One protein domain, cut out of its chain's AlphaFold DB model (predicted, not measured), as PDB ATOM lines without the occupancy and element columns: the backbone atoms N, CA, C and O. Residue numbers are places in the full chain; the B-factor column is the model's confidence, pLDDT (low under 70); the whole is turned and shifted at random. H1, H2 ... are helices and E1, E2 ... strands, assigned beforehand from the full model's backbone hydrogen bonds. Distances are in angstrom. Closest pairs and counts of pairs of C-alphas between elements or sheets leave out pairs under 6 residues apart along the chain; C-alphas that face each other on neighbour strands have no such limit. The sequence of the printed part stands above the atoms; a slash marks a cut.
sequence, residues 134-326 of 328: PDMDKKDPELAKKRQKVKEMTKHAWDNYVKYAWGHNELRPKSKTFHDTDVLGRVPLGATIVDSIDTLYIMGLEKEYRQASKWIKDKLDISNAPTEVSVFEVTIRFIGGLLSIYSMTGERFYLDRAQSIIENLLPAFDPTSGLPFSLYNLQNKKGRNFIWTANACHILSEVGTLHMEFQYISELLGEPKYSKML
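This is residues 134 to 326 of the 328 residues of the protein "alpha-1,2-Mannosidase" of Hymenolepis diminuta (UniProt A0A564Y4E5). H5 runs through the middle of a helical body, with H3, H6 and H8 packed round it, H4 on H3 and H9 on H8. The long helix H2 passes near H3, with H1 at one end, where residues 138 to 143 stick out, and the small hairpin E1 and E2 at the other; a second small sheet, E3 and E4, lies where H5 begins. The printed part has 193 residues, with nine named helices and four named strands in the order H1 H2 E1 E2 H3 H4 E3 H5 H6 E4 H7 H8 H9. Both two-stranded sheets are antiparallel and the class is mostly helix. The whole is compact, with a radius of gyration of the C-alphas of 18.1 A and spans of 59 by 42 by 33 A.

One sheet is E1, residues 170 to 172, and E2, residues 177 to 179; the other is E3, residues 228 to 230, and E4, residues 279 to 281. H2, residues 141 to 165, is 35.3 A long, from C-alpha 141 at (32.646, 46.249, 49.531) to C-alpha 165 at (8.258, 33.434, 71.609). H5, residues 231 to 249, is 25.9 A long, and H6, residues 252 to 268, 25.7 A. H3 is residues 191 to 202, H4 206 to 219 and H8 307 to 317. The short helices are H1, residues 134 to 139, H7, 300 to 304, and H9, 321 to 324, with C-alpha 324 at (18.074, 0.703, 56.371).

In the hairpin E1 and E2, N 172 and O 177 are 2.8 A apart, within hydrogen-bond range. The closest C-alphas of H2 and E2, Ala 165 and Phe 178, are 4.7 A apart. H2 and H3 are near each other. H5, the hub, touches H3 at a shallow tilt of 29 degrees, the same way, closest at C-alphas 245 and 198, 5.1 A. H5 and H6 form a helical hairpin, closest at C-alphas 239 and 258, 5.1 A. H5 touches H8 at C-alphas 240 and 309, 5.9 A, and only just touches H7, with 3 pairs of C-alphas within 8 A. H3 and H4 form another helical hairpin. H9 touches H8, at C-alphas 323 and 311, 4.7 A. Between E3 and E4, N 280 and O 229 are 2.8 A apart, within hydrogen-bond range. Every O i to N i+4 pair is within hydrogen-bond range in H2, H4, H7 and H8; the figures are 1 of 2 in H1, 5 of 8 in H3, 14 of 15 in H5 and 11 of 13 in H6, and H9 is too short for such a pair.

The two C-alphas farthest apart, those of Lys 138 and Thr 272, are 58.9 A apart. The printed part has no cut. The links E2 to H3 and E4 to H7 are long, with 11 and 18 residues. The mean pLDDT of the printed part is 94.4, and no printed residue is under 70.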
ATOM      1  N   PRO A 134      37.698  38.118  56.170       75.50
ATOM      2  CA  PRO A 134      37.760  39.581  56.065       75.50
ATOM      3  C   PRO A 134      38.399  40.097  54.766       75.50
ATOM      4  O   PRO A 134      38.143  41.224  54.345       75.50
ATOM      5  N   ASP A 135      39.241  39.296  54.109       80.75
ATOM      6  CA  ASP A 135      39.880  39.692  52.854       80.75
ATOM      7  C   ASP A 135      38.933  39.612  51.653       80.75
ATOM      8  O   ASP A 135      39.141  40.317  50.663       80.75
ATOM      9  N   MET A 136      37.870  38.806  51.734       76.69
ATOM     10  CA  MET A 136      36.815  38.788  50.717       76.69
ATOM     11  C   MET A 136      36.001  40.082  50.750       76.69
ATOM     12  O   MET A 136      35.660  40.617  49.696       76.69
ATOM     13  N   ASP A 137      35.786  40.646  51.938       81.12
ATOM     14  CA  ASP A 137      35.022  41.887  52.109       81.12
ATOM     15  C   ASP A 137      35.741  43.102  51.543       81.12
ATOM     16  O   ASP A 137      35.119  44.001  50.981       81.12
ATOM     17  N   LYS A 138      37.073  43.112  51.644       85.62
ATOM     18  CA  LYS A 138      37.904  44.167  51.055       85.62
ATOM     19  C   LYS A 138      37.865  44.146  49.525       85.62
ATOM     20  O   LYS A 138      38.037  45.195  48.910       85.62
ATOM     21  N   LYS A 139      37.672  42.971  48.913       90.31
ATOM     22  CA  LYS A 139      37.651  42.804  47.449       90.31
ATOM     23  C   LYS A 139      36.336  43.260  46.820       90.31
ATOM     24  O   LYS A 139      36.368  43.762  45.701       90.31
ATOM     25  N   ASP A 140      35.213  43.099  47.520       91.81
ATOM     26  CA  ASP A 140      33.893  43.557  47.069       91.81
ATOM     27  C   ASP A 140      33.104  44.212  48.223       91.81
ATOM     28  O   ASP A 140      32.305  43.558  48.906       91.81
ATOM     29  N   PRO A 141      33.309  45.524  48.450       91.44
ATOM     30  CA  PRO A 141      32.646  46.249  49.531       91.44
ATOM     31  C   PRO A 141      31.117  46.297  49.406       91.44
ATOM     32  O   PRO A 141      30.419  46.388  50.417       91.44
ATOM     33  N   GLU A 142      30.573  46.245  48.188       94.44
ATOM     34  CA  GLU A 142      29.122  46.276  47.976       94.44
ATOM     35  C   GLU A 142      28.483  44.928  48.321       94.44
ATOM     36  O   GLU A 142      27.432  44.888  48.969       94.44
ATOM     37  N   LEU A 143      29.134  43.815  47.969       91.44
ATOM     38  CA  LEU A 143      28.725  42.487  48.432       91.44
ATOM     39  C   LEU A 143      28.807  42.379  49.961       91.44
ATOM     40  O   LEU A 143      27.869  41.874  50.584       91.44
ATOM     41  N   ALA A 144      29.871  42.910  50.570       91.25
ATOM     42  CA  ALA A 144      30.027  42.932  52.024       91.25
ATOM     43  C   ALA A 144      28.881  43.695  52.714       91.25
ATOM     44  O   ALA A 144      28.279  43.179  53.659       91.25
ATOM     45  N   LYS A 145      28.495  44.875  52.199       94.25
ATOM     46  CA  LYS A 145      27.332  45.635  52.699       94.25
ATOM     47  C   LYS A 145      26.030  44.838  52.603       94.25
ATOM     48  O   LYS A 145      25.249  44.830  53.553       94.25
ATOM     49  N   LYS A 146      25.789  44.145  51.483       95.38
ATOM     50  CA  LYS A 146      24.591  43.302  51.308       95.38
ATOM     51  C   LYS A 146      24.569  42.137  52.297       95.38
ATOM     52  O   LYS A 146      23.542  41.910  52.934       95.38
ATOM     53  N   ARG A 147      25.694  41.439  52.480       93.25
ATOM     54  CA  ARG A 147      25.811  40.340  53.453       93.25
ATOM     55  C   ARG A 147      25.594  40.831  54.883       93.25
ATOM     56  O   ARG A 147      24.839  40.217  55.636       93.25
ATOM     57  N   GLN A 148      26.183  41.975  55.232       94.31
ATOM     58  CA  GLN A 148      25.963  42.610  56.529       94.31
ATOM     59  C   GLN A 148      24.485  42.959  56.735       94.31
ATOM     60  O   GLN A 148      23.951  42.743  57.823       94.31
ATOM     61  N   LYS A 149      23.788  43.414  55.684       97.94
ATOM     62  CA  LYS A 149      22.358  43.703  55.780       97.94
ATOM     63  C   LYS A 149      21.516  42.459  56.063       97.94
ATOM     64  O   LYS A 149      20.594  42.529  56.873       97.94
ATOM     65  N   VAL A 150      21.848  41.323  55.450       98.12
ATOM     66  CA  VAL A 150      21.197  40.034  55.748       98.12
ATOM     67  C   VAL A 150      21.442  39.636  57.206       98.12
ATOM     68  O   VAL A 150      20.486  39.306  57.902       98.12
ATOM     69  N   LYS A 151      22.676  39.771  57.712       97.50
ATOM     70  CA  LYS A 151      22.998  39.508  59.127       97.50
ATOM     71  C   LYS A 151      22.181  40.387  60.085       97.50
ATOM     72  O   LYS A 151      21.681  39.890  61.092       97.50
ATOM     73  N   GLU A 152      21.990  41.671  59.770       98.50
ATOM     74  CA  GLU A 152      21.110  42.565  60.543       98.50
ATOM     75  C   GLU A 152      19.647  42.102  60.540       98.50
ATOM     76  O   GLU A 152      18.984  42.162  61.576       98.50
ATOM     77  N   MET A 153      19.135  41.642  59.393       98.75
ATOM     78  CA  MET A 153      17.766  41.127  59.277       98.75
ATOM     79  C   MET A 153      17.575  39.844  60.087       98.75
ATOM     80  O   MET A 153      16.590  39.736  60.817       98.75
ATOM     81  N   THR A 154      18.536  38.917  60.024       98.62
ATOM     82  CA  THR A 154      18.545  37.704  60.856       98.62
ATOM     83  C   THR A 154      18.540  38.067  62.331       98.62
ATOM     84  O   THR A 154      17.701  37.575  63.083       98.62
ATOM     85  N   LYS A 155      19.414  38.993  62.744       98.62
ATOM     86  CA  LYS A 155      19.462  39.451  64.133       98.62
ATOM     87  C   LYS A 155      18.137  40.083  64.567       98.62
ATOM     88  O   LYS A 155      17.645  39.787  65.649       98.62
ATOM     89  N   HIS A 156      17.523  40.906  63.718       98.69
ATOM     90  CA  HIS A 156      16.212  41.487  63.999       98.69
ATOM     91  C   HIS A 156      15.133  40.411  64.195       98.69
ATOM     92  O   HIS A 156      14.346  40.502  65.139       98.69
ATOM     93  N   ALA A 157      15.089  39.395  63.328       98.75
ATOM     94  CA  ALA A 157      14.145  38.287  63.455       98.75
ATOM     95  C   ALA A 157      14.380  37.492  64.750       98.75
ATOM     96  O   ALA A 157      13.438  37.284  65.518       98.75
ATOM     97  N   TRP A 158      15.637  37.137  65.034       98.75
ATOM     98  CA  TRP A 158      16.039  36.412  66.240       98.75
ATOM     99  C   TRP A 158      15.707  37.175  67.523       98.75
ATOM    100  O   TRP A 158      15.052  36.633  68.410       98.75
ATOM    101  N   ASP A 159      16.078  38.455  67.612       98.75
ATOM    102  CA  ASP A 159      15.831  39.279  68.799       98.75
ATOM    103  C   ASP A 159      14.327  39.380  69.107       98.75
ATOM    104  O   ASP A 159      13.915  39.345  70.269       98.75
ATOM    105  N   ASN A 160      13.476  39.469  68.075       98.75
ATOM    106  CA  ASN A 160      12.024  39.462  68.261       98.75
ATOM    107  C   ASN A 160      11.491  38.076  68.650       98.75
ATOM    108  O   ASN A 160      10.577  38.006  69.474       98.75
ATOM    109  N   TYR A 161      12.051  36.989  68.110       98.81
ATOM    110  CA  TYR A 161      11.710  35.629  68.536       98.81
ATOM    111  C   TYR A 161      12.040  35.425  70.020       98.81
ATOM    112  O   TYR A 161      11.151  35.086  70.801       98.81
ATOM    113  N   VAL A 162      13.270  35.743  70.437       98.69
ATOM    114  CA  VAL A 162      13.705  35.673  71.842       98.69
ATOM    115  C   VAL A 162      12.794  36.508  72.741       98.69
ATOM    116  O   VAL A 162      12.440  36.087  73.838       98.69
ATOM    117  N   LYS A 163      12.379  37.692  72.283       98.62
ATOM    118  CA  LYS A 163      11.553  38.592  73.089       98.62
ATOM    119  C   LYS A 163      10.120  38.099  73.303       98.62
ATOM    120  O   LYS A 163       9.566  38.352  74.370       98.62
ATOM    121  N   TYR A 164       9.497  37.475  72.302       98.56
ATOM    122  CA  TYR A 164       8.048  37.220  72.319       98.56
ATOM    123  C   TYR A 164       7.646  35.741  72.231       98.56
ATOM    124  O   TYR A 164       6.475  35.436  72.441       98.56
ATOM    125  N   ALA A 165       8.566  34.836  71.897       98.38
ATOM    126  CA  ALA A 165       8.258  33.434  71.609       98.38
ATOM    127  C   ALA A 165       9.378  32.462  72.031       98.38
ATOM    128  O   ALA A 165       9.449  31.349  71.518       98.38
ATOM    129  N   TRP A 166      10.263  32.851  72.956       98.50
ATOM    130  CA  TRP A 166      11.388  32.008  73.375       98.50
ATOM    131  C   TRP A 166      10.943  30.619  73.855       98.50
ATOM    132  O   TRP A 166      10.127  30.503  74.767       98.50
ATOM    133  N   GLY A 167      11.505  29.569  73.251       97.31
ATOM    134  CA  GLY A 167      11.186  28.170  73.547       97.31
ATOM    135  C   GLY A 167       9.950  27.632  72.819       97.31
ATOM    136  O   GLY A 167       9.775  26.420  72.755       97.31
ATOM    137  N   HIS A 168       9.125  28.499  72.229       97.88
ATOM    138  CA  HIS A 168       8.013  28.094  71.369       97.88
ATOM    139  C   HIS A 168       8.487  27.777  69.948       97.88
ATOM    140  O   HIS A 168       9.622  28.096  69.575       97.88
ATOM    141  N   ASN A 169       7.626  27.145  69.152       97.38
ATOM    142  CA  ASN A 169       7.987  26.685  67.814       97.38
ATOM    143  C   ASN A 169       8.260  27.853  66.872       97.38
ATOM    144  O   ASN A 169       9.325  27.892  66.257       97.38
ATOM    145  N   GLU A 170       7.350  28.825  66.804       97.75
ATOM    146  CA  GLU A 170       7.441  29.954  65.872       97.75
ATOM    147  C   GLU A 170       6.937  31.269  66.498       97.75
ATOM    148  O   GLU A 170       6.238  31.293  67.516       97.75
ATOM    149  N   LEU A 171       7.283  32.397  65.871       97.88
ATOM    150  CA  LEU A 171       6.837  33.740  66.255       97.88
ATOM    151  C   LEU A 171       5.682  34.212  65.358       97.88
ATOM    152  O   LEU A 171       5.771  34.159  64.135       97.88
ATOM    153  N   ARG A 172       4.652  34.826  65.952       97.56
ATOM    154  CA  ARG A 172       3.682  35.691  65.257       97.56
ATOM    155  C   ARG A 172       4.115  37.157  65.388       97.56
ATOM    156  O   ARG A 172       3.755  37.811  66.372       97.56
ATOM    157  N   PRO A 173       4.844  37.727  64.412       96.81
ATOM    158  CA  PRO A 173       5.517  39.018  64.585       96.81
ATOM    159  C   PRO A 173       4.548  40.200  64.712       96.81
ATOM    160  O   PRO A 173       4.821  41.143  65.448       96.81
ATOM    161  N   LYS A 174       3.388  40.147  64.039       97.06
ATOM    162  CA  LYS A 174       2.376  41.217  64.114       97.06
ATOM    163  C   LYS A 174       1.713  41.292  65.488       97.06
ATOM    164  O   LYS A 174       1.584  42.375  66.047       97.06
ATOM    165  N   SER A 175       1.305  40.147  66.028       97.56
ATOM    166  CA  SER A 175       0.615  40.056  67.319       97.56
ATOM    167  C   SER A 175       1.561  39.895  68.511       97.56
ATOM    168  O   SER A 175       1.081  39.874  69.638       97.56
ATOM    169  N   LYS A 176       2.878  39.785  68.281       98.06
ATOM    170  CA  LYS A 176       3.919  39.650  69.317       98.06
ATOM    171  C   LYS A 176       3.632  38.509  70.301       98.06
ATOM    172  O   LYS A 176       3.710  38.680  71.512       98.06
ATOM    173  N   THR A 177       3.269  37.357  69.753       96.62
ATOM    174  CA  THR A 177       3.005  36.120  70.503       96.62
ATOM    175  C   THR A 177       3.599  34.937  69.744       96.62
ATOM    176  O   THR A 177       4.110  35.117  68.640       96.62
ATOM    177  N   PHE A 178       3.531  33.738  70.301       96.75
ATOM    178  CA  PHE A 178       4.034  32.519  69.678       96.75
ATOM    179  C   PHE A 178       3.017  31.860  68.728       96.75
ATOM    180  O   PHE A 178       1.833  32.214  68.681       96.75
ATOM    181  N   HIS A 179       3.494  30.888  67.955       95.12
ATOM    182  CA  HIS A 179       2.695  30.003  67.122       95.12
ATOM    183  C   HIS A 179       3.160  28.555  67.306       95.12
ATOM    184  O   HIS A 179       4.219  28.180  66.820       95.12
ATOM    185  N   ASP A 180       2.340  27.752  67.986       92.81
ATOM    186  CA  ASP A 180       2.541  26.308  68.136       92.81
ATOM    187  C   ASP A 180       1.362  25.604  67.453       92.81
ATOM    188  O   ASP A 180       0.282  25.488  68.041       92.81
ATOM    189  N   THR A 181       1.507  25.232  66.177       78.75
ATOM    190  CA  THR A 181       0.425  24.566  65.432       78.75
ATOM    191  C   THR A 181       0.868  23.316  64.679       78.75
ATOM    192  O   THR A 181       2.044  22.973  64.609       78.75
ATOM    193  N   ASP A 182      -0.153  22.619  64.185       74.50
ATOM    194  CA  ASP A 182      -0.315  21.178  63.986       74.50
ATOM    195  C   ASP A 182       0.864  20.402  63.396       74.50
ATOM    196  O   ASP A 182       1.033  19.238  63.735       74.50
ATOM    197  N   VAL A 183       1.687  21.013  62.545       85.50
ATOM    198  CA  VAL A 183       2.780  20.305  61.863       85.50
ATOM    199  C   VAL A 183       4.020  20.118  62.740       85.50
ATOM    200  O   VAL A 183       4.651  19.069  62.680       85.50
ATOM    201  N   LEU A 184       4.334  21.083  63.610       85.69
ATOM    202  CA  LEU A 184       5.464  21.015  64.551       85.69
ATOM    203  C   LEU A 184       5.011  20.670  65.975       85.69
ATOM    204  O   LEU A 184       5.811  20.676  66.906       85.69
ATOM    205  N   GLY A 185       3.723  20.388  66.155       87.19
ATOM    206  CA  GLY A 185       3.114  20.174  67.455       87.19
ATOM    207  C   GLY A 185       2.483  21.433  68.047       87.19
ATOM    208  O   GLY A 185       2.903  22.571  67.838       87.19
ATOM    209  N   ARG A 186       1.439  21.200  68.841       91.25
ATOM    210  CA  ARG A 186       0.641  22.216  69.553       91.25
ATOM    211  C   ARG A 186       1.217  22.581  70.927       91.25
ATOM    212  O   ARG A 186       0.485  23.013  71.813       91.25
ATOM    213  N   VAL A 187       2.505  22.325  71.126       93.88
ATOM    214  CA  VAL A 187       3.244  22.563  72.372       93.88
ATOM    215  C   VAL A 187       4.624  23.138  72.033       93.88
ATOM    216  O   VAL A 187       5.114  22.886  70.930       93.88
ATOM    217  N   PRO A 188       5.266  23.882  72.950       94.69
ATOM    218  CA  PRO A 188       6.575  24.482  72.704       94.69
ATOM    219  C   PRO A 188       7.671  23.411  72.602       94.69
ATOM    220  O   PRO A 188       8.096  22.860  73.615       94.69
ATOM    221  N   LEU A 189       8.135  23.128  71.381       95.69
ATOM    222  CA  LEU A 189       9.272  22.237  71.108       95.69
ATOM    223  C   LEU A 189      10.544  23.007  70.721       95.69
ATOM    224  O   LEU A 189      11.606  22.407  70.586       95.69
ATOM    225  N   GLY A 190      10.461  24.331  70.555       96.88
ATOM    226  CA  GLY A 190      11.605  25.186  70.240       96.88
ATOM    227  C   GLY A 190      12.109  25.062  68.804       96.88
ATOM    228  O   GLY A 190      13.305  25.231  68.578       96.88
ATOM    229  N   ALA A 191      11.223  24.796  67.837       97.25
ATOM    230  CA  ALA A 191      11.594  24.623  66.428       97.25
ATOM    231  C   ALA A 191      12.492  25.754  65.894       97.25
ATOM    232  O   ALA A 191      13.576  25.470  65.403       97.25
ATOM    233  N   THR A 192      12.128  27.028  66.090       98.38
ATOM    234  CA  THR A 192      12.961  28.171  65.651       98.38
ATOM    235  C   THR A 192      14.357  28.181  66.292       98.38
ATOM    236  O   THR A 192      15.307  28.636  65.662       98.38
ATOM    237  N   ILE A 193      14.527  27.691  67.530       98.75
ATOM    238  CA  ILE A 193      15.852  27.626  68.177       98.75
ATOM    239  C   ILE A 193      16.744  26.622  67.450       98.75
ATOM    240  O   ILE A 193      17.907  26.923  67.194       98.75
ATOM    241  N   VAL A 194      16.203  25.446  67.131       98.50
ATOM    242  CA  VAL A 194      16.952  24.375  66.462       98.50
ATOM    243  C   VAL A 194      17.211  24.723  64.997       98.50
ATOM    244  O   VAL A 194      18.343  24.628  64.546       98.50
ATOM    245  N   ASP A 195      16.195  25.211  64.292       98.06
ATOM    246  CA  ASP A 195      16.224  25.494  62.850       98.06
ATOM    247  C   ASP A 195      17.102  26.707  62.480       98.06
ATOM    248  O   ASP A 195      17.469  26.898  61.329       98.06
ATOM    249  N   SER A 196      17.444  27.559  63.454       98.44
ATOM    250  CA  SER A 196      18.290  28.739  63.217       98.44
ATOM    251  C   SER A 196      19.725  28.597  63.720       98.44
ATOM    252  O   SER A 196      20.540  29.483  63.451       98.44
ATOM    253  N   ILE A 197      20.062  27.540  64.466       98.69
ATOM    254  CA  ILE A 197      21.337  27.491  65.194       98.69
ATOM    255  C   ILE A 197      22.560  27.470  64.270       98.69
ATOM    256  O   ILE A 197      23.551  28.150  64.552       98.69
ATOM    257  N   ASP A 198      22.481  26.753  63.151       97.81
ATOM    258  CA  ASP A 198      23.525  26.711  62.129       97.81
ATOM    259  C   ASP A 198      23.668  28.063  61.414       97.81
ATOM    260  O   ASP A 198      24.777  28.555  61.226       97.81
ATOM    261  N   THR A 199      22.557  28.738  61.129       98.44
ATOM    262  CA  THR A 199      22.517  30.073  60.531       98.44
ATOM    263  C   THR A 199      23.154  31.105  61.460       98.44
ATOM    264  O   THR A 199      23.965  31.923  61.018       98.44
ATOM    265  N   LEU A 200      22.834  31.068  62.759       98.56
ATOM    266  CA  LEU A 200      23.455  31.933  63.766       98.56
ATOM    267  C   LEU A 200      24.972  31.705  63.828       98.56
ATOM    268  O   LEU A 200      25.735  32.675  63.895       98.56
ATOM    269  N   TYR A 201      25.405  30.443  63.753       97.56
ATOM    270  CA  TYR A 201      26.815  30.063  63.756       97.56
ATOM    271  C   TYR A 201      27.553  30.524  62.488       97.56
ATOM    272  O   TYR A 201      28.575  31.208  62.589       97.56
ATOM    273  N   ILE A 202      27.003  30.247  61.298       96.81
ATOM    274  CA  ILE A 202      27.551  30.669  59.995       96.81
ATOM    275  C   ILE A 202      27.663  32.192  59.916       96.81
ATOM    276  O   ILE A 202      28.647  32.734  59.420       96.81
ATOM    277  N   MET A 203      26.671  32.917  60.431       96.69
ATOM    278  CA  MET A 203      26.698  34.378  60.410       96.69
ATOM    279  C   MET A 203      27.630  34.983  61.468       96.69
ATOM    280  O   MET A 203      27.763  36.209  61.507       96.69
ATOM    281  N   GLY A 204      28.257  34.189  62.342       95.81
ATOM    282  CA  GLY A 204      29.084  34.688  63.444       95.81
ATOM    283  C   GLY A 204      28.284  35.542  64.435       95.81
ATOM    284  O   GLY A 204      28.748  36.600  64.874       95.81
ATOM    285  N   LEU A 205      27.038  35.155  64.716       97.81
ATOM    286  CA  LEU A 205      26.190  35.724  65.771       97.81
ATOM    287  C   LEU A 205      26.426  34.943  67.070       97.81
ATOM    288  O   LEU A 205      25.568  34.223  67.568       97.81
ATOM    289  N   GLU A 206      27.643  35.059  67.597       96.88
ATOM    290  CA  GLU A 206      28.171  34.177  68.644       96.88
ATOM    291  C   GLU A 206      27.360  34.193  69.950       96.88
ATOM    292  O   GLU A 206      27.216  33.171  70.622       96.88
ATOM    293  N   LYS A 207      26.814  35.352  70.334       98.50
ATOM    294  CA  LYS A 207      26.015  35.474  71.564       98.50
ATOM    295  C   LYS A 207      24.684  34.744  71.417       98.50
ATOM    296  O   LYS A 207      24.276  34.015  72.318       98.50
ATOM    297  N   GLU A 208      24.038  34.942  70.276       98.69
ATOM    298  CA  GLU A 208      22.781  34.316  69.892       98.69
ATOM    299  C   GLU A 208      22.956  32.796  69.734       98.69
ATOM    300  O   GLU A 208      22.196  32.033  70.333       98.69
ATOM    301  N   TYR A 209      24.019  32.361  69.044       98.56
ATOM    302  CA  TYR A 209      24.420  30.954  68.933       98.56
ATOM    303  C   TYR A 209      24.567  30.305  70.315       98.56
ATOM    304  O   TYR A 209      23.934  29.289  70.594       98.56
ATOM    305  N   ARG A 210      25.340  30.911  71.228       98.62
ATOM    306  CA  ARG A 210      25.544  30.359  72.582       98.62
ATOM    307  C   ARG A 210      24.252  30.283  73.390       98.62
ATOM    308  O   ARG A 210      24.077  29.344  74.168       98.62
ATOM    309  N   GLN A 211      23.348  31.246  73.220       98.62
ATOM    310  CA  GLN A 211      22.036  31.225  73.866       98.62
ATOM    311  C   GLN A 211      21.187  30.047  73.362       98.62
ATOM    312  O   GLN A 211      20.621  29.317  74.180       98.62
ATOM    313  N   ALA A 212      21.128  29.848  72.040       98.75
ATOM    314  CA  ALA A 212      20.428  28.734  71.404       98.75
ATOM    315  C   ALA A 212      21.036  27.382  71.808       98.75
ATOM    316  O   ALA A 212      20.334  26.514  72.326       98.75
ATOM    317  N   SER A 213      22.358  27.248  71.677       98.69
ATOM    318  CA  SER A 213      23.144  26.065  72.043       98.69
ATOM    319  C   SER A 213      22.888  25.624  73.486       98.69
ATOM    320  O   SER A 213      22.566  24.463  73.745       98.69
ATOM    321  N   LYS A 214      22.922  26.572  74.435       98.56
ATOM    322  CA  LYS A 214      22.619  26.293  75.844       98.56
ATOM    323  C   LYS A 214      21.192  25.774  76.030       98.56
ATOM    324  O   LYS A 214      20.979  24.847  76.808       98.56
ATOM    325  N   TRP A 215      20.210  26.357  75.342       98.69
ATOM    326  CA  TRP A 215      18.827  25.887  75.419       98.69
ATOM    327  C   TRP A 215      18.678  24.476  74.844       98.69
ATOM    328  O   TRP A 215      18.084  23.626  75.499       98.69
ATOM    329  N   ILE A 216      19.287  24.186  73.690       98.69
ATOM    330  CA  ILE A 216      19.276  22.841  73.091       98.69
ATOM    331  C   ILE A 216      19.899  21.818  74.045       98.69
ATOM    332  O   ILE A 216      19.339  20.746  74.283       98.69
ATOM    333  N   LYS A 217      21.038  22.163  74.647       98.19
ATOM    334  CA  LYS A 217      21.727  21.287  75.593       98.19
ATOM    335  C   LYS A 217      20.882  20.997  76.832       98.19
ATOM    336  O   LYS A 217      20.766  19.837  77.226       98.19
ATOM    337  N   ASP A 218      20.273  22.025  77.417       97.56
ATOM    338  CA  ASP A 218      19.646  21.929  78.739       97.56
ATOM    339  C   ASP A 218      18.141  21.613  78.705       97.56
ATOM    340  O   ASP A 218      17.593  21.204  79.731       97.56
ATOM    341  N   LYS A 219      17.449  21.886  77.588       97.12
ATOM    342  CA  LYS A 219      15.974  21.924  77.521       97.12
ATOM    343  C   LYS A 219      15.345  21.159  76.361       97.12
ATOM    344  O   LYS A 219      14.174  20.819  76.492       97.12
ATOM    345  N   LEU A 220      16.057  20.893  75.262       97.50
ATOM    346  CA  LEU A 220      15.458  20.189  74.124       97.50
ATOM    347  C   LEU A 220      15.196  18.717  74.472       97.50
ATOM    348  O   LEU A 220      16.123  17.910  74.549       97.50
ATOM    349  N   ASP A 221      13.919  18.386  74.637       93.25
ATOM    350  CA  ASP A 221      13.410  17.023  74.758       93.25
ATOM    351  C   ASP A 221      11.982  16.966  74.197       93.25
ATOM    352  O   ASP A 221      11.070  17.609  74.718       93.25
ATOM    353  N   ILE A 222      11.793  16.197  73.121       91.69
ATOM    354  CA  ILE A 222      10.480  15.993  72.489       91.69
ATOM    355  C   ILE A 222       9.955  14.563  72.694       91.69
ATOM    356  O   ILE A 222       8.893  14.213  72.183       91.69
ATOM    357  N   SER A 223      10.688  13.717  73.426       87.75
ATOM    358  CA  SER A 223      10.472  12.262  73.483       87.75
ATOM    359  C   SER A 223       9.064  11.856  73.942       87.75
ATOM    360  O   SER A 223       8.534  10.831  73.505       87.75
ATOM    361  N   ASN A 224       8.446  12.681  74.790       87.56
ATOM    362  CA  ASN A 224       7.145  12.430  75.405       87.56
ATOM    363  C   ASN A 224       6.203  13.646  75.334       87.56
ATOM    364  O   ASN A 224       5.345  13.840  76.199       87.56
ATOM    365  N   ALA A 225       6.380  14.508  74.331       92.31
ATOM    366  CA  ALA A 225       5.507  15.662  74.155       92.31
ATOM    367  C   ALA A 225       4.055  15.202  73.885       92.31
ATOM    368  O   ALA A 225       3.844  14.343  73.025       92.31
ATOM    369  N   PRO A 226       3.033  15.756  74.571       93.25
ATOM    370  CA  PRO A 226       1.630  15.361  74.408       93.25
ATOM    371  C   PRO A 226       1.030  15.980  73.137       93.25
ATOM    372  O   PRO A 226       0.073  16.753  73.175       93.25
ATOM    373  N   THR A 227       1.643  15.697  71.991       94.50
ATOM    374  CA  THR A 227       1.291  16.307  70.717       94.50
ATOM    375  C   THR A 227       1.545  15.369  69.548       94.50
ATOM    376  O   THR A 227       2.266  14.377  69.656       94.50
ATOM    377  N   GLU A 228       0.917  15.698  68.430       94.56
ATOM    378  CA  GLU A 228       1.178  15.091  67.137       94.56
ATOM    379  C   GLU A 228       2.105  16.007  66.344       94.56
ATOM    380  O   GLU A 228       1.961  17.225  66.408       94.56
ATOM    381  N   VAL A 229       3.065  15.417  65.643       95.62
ATOM    382  CA  VAL A 229       4.031  16.126  64.805       95.62
ATOM    383  C   VAL A 229       4.082  15.491  63.425       95.62
ATOM    384  O   VAL A 229       3.798  14.302  63.274       95.62
ATOM    385  N   SER A 230       4.470  16.270  62.422       96.44
ATOM    386  CA  SER A 230       4.834  15.737  61.114       96.44
ATOM    387  C   SER A 230       6.213  15.084  61.187       96.44
ATOM    388  O   SER A 230       7.182  15.712  61.619       96.44
ATOM    389  N   VAL A 231       6.311  13.821  60.757       96.38
ATOM    390  CA  VAL A 231       7.592  13.092  60.707       96.38
ATOM    391  C   VAL A 231       8.567  13.793  59.761       96.38
ATOM    392  O   VAL A 231       9.740  13.960  60.091       96.38
ATOM    393  N   PHE A 232       8.055  14.261  58.622       96.88
ATOM    394  CA  PHE A 232       8.802  15.035  57.637       96.88
ATOM    395  C   PHE A 232       9.373  16.324  58.241       96.88
ATOM    396  O   PHE A 232      10.586  16.513  58.226       96.88
ATOM    397  N   GLU A 233       8.534  17.166  58.851       96.75
ATOM    398  CA  GLU A 233       8.973  18.463  59.388       96.75
ATOM    399  C   GLU A 233       9.969  18.321  60.546       96.75
ATOM    400  O   GLU A 233      10.954  19.056  60.617       96.75
ATOM    401  N   VAL A 234       9.761  17.355  61.449       97.00
ATOM    402  CA  VAL A 234      10.726  17.107  62.533       97.00
ATOM    403  C   VAL A 234      12.053  16.597  61.973       97.00
ATOM    404  O   VAL A 234      13.110  16.979  62.475       97.00
ATOM    405  N   THR A 235      12.025  15.788  60.914       97.88
ATOM    406  CA  THR A 235      13.252  15.298  60.280       97.88
ATOM    407  C   THR A 235      14.048  16.441  59.662       97.88
ATOM    408  O   THR A 235      15.185  16.671  60.069       97.88
ATOM    409  N   ILE A 236      13.449  17.220  58.761       98.00
ATOM    410  CA  ILE A 236      14.204  18.246  58.030       98.00
ATOM    411  C   ILE A 236      14.620  19.433  58.916       98.00
ATOM    412  O   ILE A 236      15.688  19.996  58.700       98.00
ATOM    413  N   ARG A 237      13.821  19.801  59.933       97.38
ATOM    414  CA  ARG A 237      14.115  20.969  60.787       97.38
ATOM    415  C   ARG A 237      14.932  20.606  62.020       97.38
ATOM    416  O   ARG A 237      15.966  21.212  62.284       97.38
ATOM    417  N   PHE A 238      14.488  19.615  62.798       98.06
ATOM    418  CA  PHE A 238      15.170  19.278  64.051       98.06
ATOM    419  C   PHE A 238      16.389  18.400  63.806       98.06
ATOM    420  O   PHE A 238      17.481  18.750  64.246       98.06
ATOM    421  N   ILE A 239      16.215  17.262  63.127       98.31
ATOM    422  CA  ILE A 239      17.340  16.357  62.862       98.31
ATOM    423  C   ILE A 239      18.325  17.060  61.925       98.31
ATOM    424  O   ILE A 239      19.498  17.163  62.271       98.31
ATOM    425  N   GLY A 240      17.844  17.632  60.817       98.25
ATOM    426  CA  GLY A 240      18.660  18.422  59.891       98.25
ATOM    427  C   GLY A 240      19.465  19.522  60.592       98.25
ATOM    428  O   GLY A 240      20.693  19.508  60.528       98.25
ATOM    429  N   GLY A 241      18.809  20.411  61.349       98.19
ATOM    430  CA  GLY A 241      19.485  21.507  62.057       98.19
ATOM    431  C   GLY A 241      20.526  21.038  63.084       98.19
ATOM    432  O   GLY A 241      21.627  21.587  63.149       98.19
ATOM    433  N   LEU A 242      20.221  19.986  63.857       98.69
ATOM    434  CA  LEU A 242      21.152  19.415  64.841       98.69
ATOM    435  C   LEU A 242      22.362  18.741  64.184       98.69
ATOM    436  O   LEU A 242      23.484  18.881  64.675       98.69
ATOM    437  N   LEU A 243      22.150  18.017  63.085       98.06
ATOM    438  CA  LEU A 243      23.238  17.390  62.342       98.06
ATOM    439  C   LEU A 243      24.123  18.451  61.681       98.06
ATOM    440  O   LEU A 243      25.339  18.371  61.825       98.06
ATOM    441  N   SER A 244      23.538  19.484  61.065       96.81
ATOM    442  CA  SER A 244      24.282  20.598  60.459       96.81
ATOM    443  C   SER A 244      25.228  21.273  61.451       96.81
ATOM    444  O   SER A 244      26.422  21.418  61.175       96.81
ATOM    445  N   ILE A 245      24.733  21.653  62.635       96.94
ATOM    446  CA  ILE A 245      25.581  22.309  63.638       96.94
ATOM    447  C   ILE A 245      26.608  21.348  64.248       96.94
ATOM    448  O   ILE A 245      27.733  21.764  64.539       96.94
ATOM    449  N   TYR A 246      26.282  20.059  64.393       96.62
ATOM    450  CA  TYR A 246      27.255  19.050  64.813       96.62
ATOM    451  C   TYR A 246      28.414  18.943  63.818       96.62
ATOM    452  O   TYR A 246      29.570  18.938  64.235       96.62
ATOM    453  N   SER A 247      28.135  18.938  62.515       94.00
ATOM    454  CA  SER A 247      29.168  18.859  61.477       94.00
ATOM    455  C   SER A 247      30.115  20.055  61.474       94.00
ATOM    456  O   SER A 247      31.281  19.905  61.122       94.00
ATOM    457  N   MET A 248      29.629  21.234  61.871       92.44
ATOM    458  CA  MET A 248      30.431  22.460  61.927       92.44
ATOM    459  C   MET A 248      31.221  22.617  63.231       92.44
ATOM    460  O   MET A 248      32.286  23.229  63.228       92.44
ATOM    461  N   THR A 249      30.690  22.116  64.350       92.69
ATOM    462  CA  THR A 249      31.241  22.375  65.696       92.69
ATOM    463  C   THR A 249      31.924  21.161  66.321       92.69
ATOM    464  O   THR A 249      32.763  21.312  67.207       92.69
ATOM    465  N   GLY A 250      31.547  19.950  65.905       92.06
ATOM    466  CA  GLY A 250      31.953  18.694  66.533       92.06
ATOM    467  C   GLY A 250      31.391  18.479  67.944       92.06
ATOM    468  O   GLY A 250      31.777  17.520  68.614       92.06
ATOM    469  N   GLU A 251      30.492  19.340  68.434       94.56
ATOM    470  CA  GLU A 251      29.967  19.228  69.795       94.56
ATOM    471  C   GLU A 251      28.979  18.058  69.908       94.56
ATOM    472  O   GLU A 251      27.821  18.137  69.496       94.56
ATOM    473  N   ARG A 252      29.443  16.954  70.506       94.88
ATOM    474  CA  ARG A 252      28.753  15.653  70.523       94.88
ATOM    475  C   ARG A 252      27.293  15.689  70.987       94.88
ATOM    476  O   ARG A 252      26.484  14.923  70.474       94.88
ATOM    477  N   PHE A 253      26.934  16.590  71.899       97.00
ATOM    478  CA  PHE A 253      25.569  16.642  72.421       97.00
ATOM    479  C   PHE A 253      24.523  16.965  71.338       97.00
ATOM    480  O   PHE A 253      23.376  16.557  71.487       97.00
ATOM    481  N   TYR A 254      24.883  17.667  70.254       98.31
ATOM    482  CA  TYR A 254      23.961  17.895  69.135       98.31
ATOM    483  C   TYR A 254      23.590  16.580  68.445       98.31
ATOM    484  O   TYR A 254      22.410  16.321  68.213       98.31
ATOM    485  N   LEU A 255      24.583  15.721  68.198       97.25
ATOM    486  CA  LEU A 255      24.366  14.386  67.647       97.25
ATOM    487  C   LEU A 255      23.556  13.510  68.609       97.25
ATOM    488  O   LEU A 255      22.630  12.836  68.172       97.25
ATOM    489  N   ASP A 256      23.829  13.569  69.913       97.06
ATOM    490  CA  ASP A 256      23.058  12.805  70.903       97.06
ATOM    491  C   ASP A 256      21.579  13.251  70.941       97.06
ATOM    492  O   ASP A 256      20.670  12.425  71.061       97.06
ATOM    493  N   ARG A 257      21.306  14.556  70.784       98.12
ATOM    494  CA  ARG A 257      19.936  15.088  70.658       98.12
ATOM    495  C   ARG A 257      19.276  14.638  69.355       98.12
ATOM    496  O   ARG A 257      18.129  14.198  69.400       98.12
ATOM    497  N   ALA A 258      19.986  14.693  68.227       98.12
ATOM    498  CA  ALA A 258      19.479  14.217  66.940       98.12
ATOM    499  C   ALA A 258      19.136  12.721  66.998       98.12
ATOM    500  O   ALA A 258      18.052  12.317  66.576       98.12
ATOM    501  N   GLN A 259      20.014  11.918  67.614       97.25
ATOM    502  CA  GLN A 259      19.810  10.487  67.821       97.25
ATOM    503  C   GLN A 259      18.576  10.222  68.694       97.25
ATOM    504  O   GLN A 259      17.727   9.404  68.350       97.25
ATOM    505  N   SER A 260      18.423  10.955  69.799       97.06
ATOM    506  CA  SER A 260      17.241  10.825  70.657       97.06
ATOM    507  C   SER A 260      15.937  11.149  69.921       97.06
ATOM    508  O   SER A 260      14.913  10.523  70.201       97.06
ATOM    509  N   ILE A 261      15.951  12.131  69.015       97.25
ATOM    510  CA  ILE A 261      14.771  12.525  68.236       97.25
ATOM    511  C   ILE A 261      14.442  11.464  67.186       97.25
ATOM    512  O   ILE A 261      13.294  11.026  67.122       97.25
ATOM    513  N   ILE A 262      15.428  11.014  66.403       96.38
ATOM    514  CA  ILE A 262      15.182  10.024  65.348       96.38
ATOM    515  C   ILE A 262      14.716   8.685  65.928       96.38
ATOM    516  O   ILE A 262      13.758   8.113  65.420       96.38
ATOM    517  N   GLU A 263      15.306   8.228  67.040       95.75
ATOM    518  CA  GLU A 263      14.893   7.000  67.737       95.75
ATOM    519  C   GLU A 263      13.426   7.062  68.165       95.75
ATOM    520  O   GLU A 263      12.694   6.077  68.080       95.75
ATOM    521  N   ASN A 264      12.970   8.246  68.570       94.56
ATOM    522  CA  ASN A 264      11.586   8.455  68.961       94.56
ATOM    523  C   ASN A 264      10.608   8.448  67.773       94.56
ATOM    524  O   ASN A 264       9.425   8.154  67.968       94.56
ATOM    525  N   LEU A 265      11.089   8.775  66.569       95.12
ATOM    526  CA  LEU A 265      10.312   8.783  65.327       95.12
ATOM    527  C   LEU A 265      10.286   7.429  64.614       95.12
ATOM    528  O   LEU A 265       9.384   7.208  63.812       95.12
ATOM    529  N   LEU A 266      11.212   6.509  64.902       94.44
ATOM    530  CA  LEU A 266      11.240   5.187  64.258       94.44
ATOM    531  C   LEU A 266       9.900   4.428  64.301       94.44
ATOM    532  O   LEU A 266       9.535   3.849  63.279       94.44
ATOM    533  N   PRO A 267       9.113   4.447  65.399       94.75
ATOM    534  CA  PRO A 267       7.809   3.780  65.426       94.75
ATOM    535  C   PRO A 267       6.745   4.413  64.513       94.75
ATOM    536  O   PRO A 267       5.650   3.868  64.398       94.75
ATOM    537  N   ALA A 268       7.026   5.557  63.881       94.94
ATOM    538  CA  ALA A 268       6.142   6.153  62.884       94.94
ATOM    539  C   ALA A 268       6.191   5.431  61.525       94.94
ATOM    540  O   ALA A 268       5.342   5.697  60.677       94.94
ATOM    541  N   PHE A 269       7.163   4.539  61.308       94.75
ATOM    542  CA  PHE A 269       7.254   3.705  60.113       94.75
ATOM    543  C   PHE A 269       6.294   2.523  60.222       94.75
ATOM    544  O   PHE A 269       6.337   1.757  61.186       94.75
ATOM    545  N   ASP A 270       5.413   2.382  59.234       90.44
ATOM    546  CA  ASP A 270       4.474   1.270  59.161       90.44
ATOM    547  C   ASP A 270       5.240  -0.043  58.920       90.44
ATOM    548  O   ASP A 270       5.936  -0.165  57.911       90.44
ATOM    549  N   PRO A 271       5.102  -1.056  59.796       87.38
ATOM    550  CA  PRO A 271       5.789  -2.338  59.633       87.38
ATOM    551  C   PRO A 271       5.340  -3.127  58.395       87.38
ATOM    552  O   PRO A 271       6.026  -4.069  58.006       87.38
ATOM    553  N   THR A 272       4.194  -2.785  57.795       88.94
ATOM    554  CA  THR A 272       3.661  -3.479  56.614       88.94
ATOM    555  C   THR A 272       4.235  -2.911  55.322       88.94
ATOM    556  O   THR A 272       4.722  -3.663  54.483       88.94
ATOM    557  N   SER A 273       4.153  -1.590  55.146       89.62
ATOM    558  CA  SER A 273       4.628  -0.914  53.933       89.62
ATOM    559  C   SER A 273       6.093  -0.481  53.998       89.62
ATOM    560  O   SER A 273       6.685  -0.221  52.954       89.62
ATOM    561  N   GLY A 274       6.667  -0.364  55.198       90.69
ATOM    562  CA  GLY A 274       7.971   0.261  55.422       90.69
ATOM    563  C   GLY A 274       7.952   1.787  55.293       90.69
ATOM    564  O   GLY A 274       8.995   2.417  55.434       90.69
ATOM    565  N   LEU A 275       6.793   2.404  55.033       93.38
ATOM    566  CA  LEU A 275       6.677   3.848  54.832       93.38
ATOM    567  C   LEU A 275       6.290   4.568  56.131       93.38
ATOM    568  O   LEU A 275       5.470   4.061  56.901       93.38
ATOM    569  N   PRO A 276       6.817   5.776  56.385       95.19
ATOM    570  CA  PRO A 276       6.410   6.577  57.526       95.19
ATOM    571  C   PRO A 276       5.006   7.149  57.339       95.19
ATOM    572  O   PRO A 276       4.627   7.614  56.258       95.19
ATOM    573  N   PHE A 277       4.236   7.156  58.424       95.44
ATOM    574  CA  PHE A 277       3.021   7.955  58.510       95.44
ATOM    575  C   PHE A 277       3.357   9.451  58.473       95.44
ATOM    576  O   PHE A 277       4.350   9.880  59.060       95.44
ATOM    577  N   SER A 278       2.496  10.258  57.847       94.69
ATOM    578  CA  SER A 278       2.669  11.719  57.800       94.69
ATOM    579  C   SER A 278       2.741  12.349  59.188       94.69
ATOM    580  O   SER A 278       3.577  13.212  59.452       94.69
ATOM    581  N   LEU A 279       1.839  11.925  60.074       94.88
ATOM    582  CA  LEU A 279       1.657  12.467  61.410       94.88
ATOM    583  C   LEU A 279       1.897  11.382  62.450       94.88
ATOM    584  O   LEU A 279       1.437  10.250  62.304       94.88
ATOM    585  N   TYR A 280       2.577  11.750  63.529       95.50
ATOM    586  CA  TYR A 280       2.944  10.843  64.602       95.50
ATOM    587  C   TYR A 280       2.775  11.505  65.963       95.50
ATOM    588  O   TYR A 280       3.275  12.602  66.217       95.50
ATOM    589  N   ASN A 281       2.058  10.838  66.862       95.44
ATOM    590  CA  ASN A 281       1.873  11.318  68.219       95.44
ATOM    591  C   ASN A 281       3.031  10.872  69.118       95.44
ATOM    592  O   ASN A 281       3.206   9.683  69.392       95.44
ATOM    593  N   LEU A 282       3.783  11.847  69.627       93.88
ATOM    594  CA  LEU A 282       5.004  11.608  70.395       93.88
ATOM    595  C   LEU A 282       4.733  10.974  71.767       93.88
ATOM    596  O   LEU A 282       5.632  10.346  72.314       93.88
ATOM    597  N   GLN A 283       3.520  11.072  72.313       93.25
ATOM    598  CA  GLN A 283       3.175  10.500  73.618       93.25
ATOM    599  C   GLN A 283       2.602   9.084  73.500       93.25
ATOM    600  O   GLN A 283       3.077   8.163  74.160       93.25
ATOM    601  N   ASN A 284       1.578   8.888  72.665       93.75
ATOM    602  CA  ASN A 284       0.885   7.601  72.547       93.75
ATOM    603  C   ASN A 284       1.435   6.692  71.431       93.75
ATOM    604  O   ASN A 284       0.944   5.573  71.281       93.75
ATOM    605  N   LYS A 285       2.441   7.167  70.681       93.06
ATOM    606  CA  LYS A 285       3.178   6.428  69.643       93.06
ATOM    607  C   LYS A 285       2.300   5.926  68.489       93.06
ATOM    608  O   LYS A 285       2.597   4.903  67.880       93.06
ATOM    609  N   LYS A 286       1.202   6.627  68.187       94.00
ATOM    610  CA  LYS A 286       0.322   6.312  67.050       94.00
ATOM    611  C   LYS A 286       0.641   7.199  65.854       94.00
ATOM    612  O   LYS A 286       0.669   8.422  65.989       94.00
ATOM    613  N   GLY A 287       0.834   6.571  64.697       93.94
ATOM    614  CA  GLY A 287       0.962   7.243  63.408       93.94
ATOM    615  C   GLY A 287      -0.346   7.238  62.616       93.94
ATOM    616  O   GLY A 287      -1.182   6.345  62.779       93.94
ATOM    617  N   ARG A 288      -0.537   8.249  61.771       94.12
ATOM    618  CA  ARG A 288      -1.611   8.318  60.773       94.12
ATOM    619  C   ARG A 288      -1.216   9.232  59.618       94.12
ATOM    620  O   ARG A 288      -0.409  10.142  59.779       94.12
ATOM    621  N   ASN A 289      -1.870   9.062  58.478       94.19
ATOM    622  CA  ASN A 289      -1.767  10.023  57.384       94.19
ATOM    623  C   ASN A 289      -2.793  11.155  57.540       94.19
ATOM    624  O   ASN A 289      -3.714  11.115  58.371       94.19
ATOM    625  N   PHE A 290      -2.615  12.206  56.747       91.19
ATOM    626  CA  PHE A 290      -3.576  13.297  56.674       91.19
ATOM    627  C   PHE A 290      -4.921  12.808  56.127       91.19
ATOM    628  O   PHE A 290      -4.990  12.160  55.092       91.19
ATOM    629  N   ILE A 291      -6.018  13.167  56.796       89.94
ATOM    630  CA  ILE A 291      -7.371  12.714  56.417       89.94
ATOM    631  C   ILE A 291      -7.820  13.317  55.077       89.94
ATOM    632  O   ILE A 291      -8.653  12.746  54.383       89.94
ATOM    633  N   TRP A 292      -7.277  14.480  54.711       88.06
ATOM    634  CA  TRP A 292      -7.621  15.170  53.470       88.06
ATOM    635  C   TRP A 292      -6.911  14.597  52.234       88.06
ATOM    636  O   TRP A 292      -7.274  14.971  51.119       88.06
ATOM    637  N   THR A 293      -5.917  13.712  52.392       86.69
ATOM    638  CA  THR A 293      -5.291  13.051  51.239       86.69
ATOM    639  C   THR A 293      -6.219  11.974  50.691       86.69
ATOM    640  O   THR A 293      -7.018  11.377  51.419       86.69
ATOM    641  N   ALA A 294      -6.134  11.718  49.383       79.38
ATOM    642  CA  ALA A 294      -6.932  10.681  48.743       79.38
ATOM    643  C   ALA A 294      -6.694   9.342  49.456       79.38
ATOM    644  O   ALA A 294      -5.567   8.858  49.488       79.38
ATOM    645  N   ASN A 295      -7.745   8.776  50.056       82.19
ATOM    646  CA  ASN A 295      -7.707   7.523  50.818       82.19
ATOM    647  C   ASN A 295      -6.656   7.472  51.943       82.19
ATOM    648  O   ASN A 295      -6.160   6.391  52.253       82.19
ATOM    649  N   ALA A 296      -6.308   8.612  52.553       84.62
ATOM    650  CA  ALA A 296      -5.240   8.691  53.553       84.62
ATOM    651  C   ALA A 296      -3.892   8.134  53.038       84.62
ATOM    652  O   ALA A 296      -3.129   7.534  53.794       84.62
ATOM    653  N   CYS A 297      -3.595   8.306  51.746       88.62
ATOM    654  CA  CYS A 297      -2.310   7.931  51.157       88.62
ATOM    655  C   CYS A 297      -1.151   8.776  51.708       88.62
ATOM    656  O   CYS A 297      -1.344   9.914  52.153       88.62
ATOM    657  N   HIS A 298       0.060   8.218  51.613       91.69
ATOM    658  CA  HIS A 298       1.309   8.922  51.900       91.69
ATOM    659  C   HIS A 298       1.559  10.043  50.886       91.69
ATOM    660  O   HIS A 298       1.172   9.952  49.717       91.69
ATOM    661  N   ILE A 299       2.252  11.088  51.328       93.56
ATOM    662  CA  ILE A 299       2.687  12.192  50.475       93.56
ATOM    663  C   ILE A 299       4.123  11.907  50.029       93.56
ATOM    664  O   ILE A 299       5.011  11.736  50.862       93.56
ATOM    665  N   LEU A 300       4.361  11.868  48.713       94.00
ATOM    666  CA  LEU A 300       5.660  11.484  48.146       94.00
ATOM    667  C   LEU A 300       6.820  12.334  48.685       94.00
ATOM    668  O   LEU A 300       7.877  11.790  48.974       94.00
ATOM    669  N   SER A 301       6.625  13.645  48.849       94.38
ATOM    670  CA  SER A 301       7.657  14.525  49.406       94.38
ATOM    671  C   SER A 301       7.943  14.245  50.882       94.38
ATOM    672  O   SER A 301       9.084  14.358  51.301       94.38
ATOM    673  N   GLU A 302       6.948  13.839  51.673       94.50
ATOM    674  CA  GLU A 302       7.169  13.539  53.095       94.50
ATOM    675  C   GLU A 302       7.972  12.254  53.291       94.50
ATOM    676  O   GLU A 302       8.820  12.181  54.172       94.50
ATOM    677  N   VAL A 303       7.729  11.255  52.443       93.69
ATOM    678  CA  VAL A 303       8.473   9.989  52.453       93.69
ATOM    679  C   VAL A 303       9.853  10.157  51.810       93.69
ATOM    680  O   VAL A 303      10.849   9.643  52.314       93.69
ATOM    681  N   GLY A 304       9.923  10.869  50.683       93.75
ATOM    682  CA  GLY A 304      11.132  10.997  49.870       93.75
ATOM    683  C   GLY A 304      12.174  11.969  50.426       93.75
ATOM    684  O   GLY A 304      13.321  11.941  49.990       93.75
ATOM    685  N   THR A 305      11.811  12.819  51.386       96.19
ATOM    686  CA  THR A 305      12.702  13.838  51.964       96.19
ATOM    687  C   THR A 305      13.049  13.512  53.419       96.19
ATOM    688  O   THR A 305      12.894  14.327  54.318       96.19
ATOM    689  N   LEU A 306      13.500  12.275  53.633       96.69
ATOM    690  CA  LEU A 306      14.084  11.791  54.896       96.69
ATOM    691  C   LEU A 306      15.498  11.219  54.695       96.69
ATOM    692  O   LEU A 306      16.204  10.906  55.652       96.69
ATOM    693  N   HIS A 307      15.884  11.009  53.432       94.81
ATOM    694  CA  HIS A 307      17.018  10.171  53.063       94.81
ATOM    695  C   HIS A 307      18.354  10.736  53.532       94.81
ATOM    696  O   HIS A 307      19.169   9.987  54.066       94.81
ATOM    697  N   MET A 308      18.574  12.046  53.384       95.75
ATOM    698  CA  MET A 308      19.851  12.662  53.746       95.75
ATOM    699  C   MET A 308      20.091  12.610  55.255       95.75
ATOM    700  O   MET A 308      21.166  12.216  55.691       95.75
ATOM    701  N   GLU A 309      19.084  12.939  56.056       97.56
ATOM    702  CA  GLU A 309      19.177  13.001  57.512       97.56
ATOM    703  C   GLU A 309      19.389  11.607  58.120       97.56
ATOM    704  O   GLU A 309      20.262  11.421  58.973       97.56
ATOM    705  N   PHE A 310      18.633  10.605  57.652       96.75
ATOM    706  CA  PHE A 310      18.732   9.219  58.125       96.75
ATOM    707  C   PHE A 310      20.037   8.549  57.679       96.75
ATOM    708  O   PHE A 310      20.660   7.815  58.457       96.75
ATOM    709  N   GLN A 311      20.468   8.797  56.440       94.31
ATOM    710  CA  GLN A 311      21.754   8.309  55.951       94.31
ATOM    711  C   GLN A 311      22.896   8.936  56.751       94.31
ATOM    712  O   GLN A 311      23.746   8.220  57.282       94.31
ATOM    713  N   TYR A 312      22.879  10.259  56.908       94.75
ATOM    714  CA  TYR A 312      23.970  10.976  57.548       94.75
ATOM    715  C   TYR A 312      24.115  10.614  59.027       94.75
ATOM    716  O   TYR A 312      25.223  10.350  59.490       94.75
ATOM    717  N   ILE A 313      23.017  10.493  59.780       95.31
ATOM    718  CA  ILE A 313      23.127  10.079  61.184       95.31
ATOM    719  C   ILE A 313      23.617   8.631  61.336       95.31
ATOM    720  O   ILE A 313      24.396   8.347  62.248       95.31
ATOM    721  N   SER A 314      23.240   7.731  60.418       94.19
ATOM    722  CA  SER A 314      23.774   6.358  60.378       94.19
ATOM    723  C   SER A 314      25.285   6.359  60.187       94.19
ATOM    724  O   SER A 314      26.009   5.637  60.871       94.19
ATOM    725  N   GLU A 315      25.770   7.209  59.284       91.56
ATOM    726  CA  GLU A 315      27.193   7.380  59.017       91.56
ATOM    727  C   GLU A 315      27.949   7.967  60.199       91.56
ATOM    728  O   GLU A 315      29.033   7.490  60.524       91.56
ATOM    729  N   LEU A 316      27.389   8.969  60.871       92.06
ATOM    730  CA  LEU A 316      28.021   9.589  62.035       92.06
ATOM    731  C   LEU A 316      28.113   8.637  63.232       92.06
ATOM    732  O   LEU A 316      29.078   8.698  63.996       92.06
ATOM    733  N   LEU A 317      27.118   7.765  63.406       91.88
ATOM    734  CA  LEU A 317      27.084   6.778  64.487       91.88
ATOM    735  C   LEU A 317      27.813   5.476  64.129       91.88
ATOM    736  O   LEU A 317      28.177   4.722  65.025       91.88
ATOM    737  N   GLY A 318      28.052   5.215  62.841       89.69
ATOM    738  CA  GLY A 318      28.517   3.908  62.376       89.69
ATOM    739  C   GLY A 318      27.448   2.823  62.522       89.69
ATOM    740  O   GLY A 318      27.777   1.648  62.618       89.69
ATOM    741  N   GLU A 319      26.170   3.197  62.563       88.62
ATOM    742  CA  GLU A 319      25.050   2.279  62.762       88.62
ATOM    743  C   GLU A 319      24.124   2.331  61.543       88.62
ATOM    744  O   GLU A 319      23.415   3.318  61.364       88.62
ATOM    745  N   PRO A 320      24.034   1.275  60.713       89.88
ATOM    746  CA  PRO A 320      23.223   1.303  59.490       89.88
ATOM    747  C   PRO A 320      21.712   1.215  59.766       89.88
ATOM    748  O   PRO A 320      20.924   1.001  58.849       89.88
ATOM    749  N   LYS A 321      21.296   1.290  61.033       91.31
ATOM    750  CA  LYS A 321      19.910   1.100  61.461       91.31
ATOM    751  C   LYS A 321      18.982   2.123  60.810       91.31
ATOM    752  O   LYS A 321      17.942   1.722  60.302       91.31
ATOM    753  N   TYR A 322      19.346   3.407  60.807       93.69
ATOM    754  CA  TYR A 322      18.463   4.459  60.293       93.69
ATOM    755  C   TYR A 322      18.415   4.446  58.763       93.69
ATOM    756  O   TYR A 322      17.333   4.466  58.192       93.69
ATOM    757  N   SER A 323      19.552   4.301  58.080       91.38
ATOM    758  CA  SER A 323      19.592   4.238  56.615       91.38
ATOM    759  C   SER A 323      18.825   3.041  56.056       91.38
ATOM    760  O   SER A 323      18.125   3.173  55.054       91.38
ATOM    761  N   LYS A 324      18.866   1.889  56.740       90.50
ATOM    762  CA  LYS A 324      18.074   0.703  56.371       90.50
ATOM    763  C   LYS A 324      16.564   0.918  56.459       90.50
ATOM    764  O   LYS A 324      15.846   0.211  55.767       90.50
ATOM    765  N   MET A 325      16.078   1.887  57.239       88.50
ATOM    766  CA  MET A 325      14.646   2.225  57.260       88.50
ATOM    767  C   MET A 325      14.167   2.821  55.931       88.50
ATOM    768  O   MET A 325      12.971   2.821  55.668       88.50
ATOM    769  N   LEU A 326      15.085   3.351  55.116       85.12
ATOM    770  CA  LEU A 326      14.783   4.014  53.846       85.12
ATOM    771  C   LEU A 326      15.312   3.253  52.625       85.12
ATOM    772  O   LEU A 326      15.075   3.678  51.495       85.12
TER     773      LEU A 326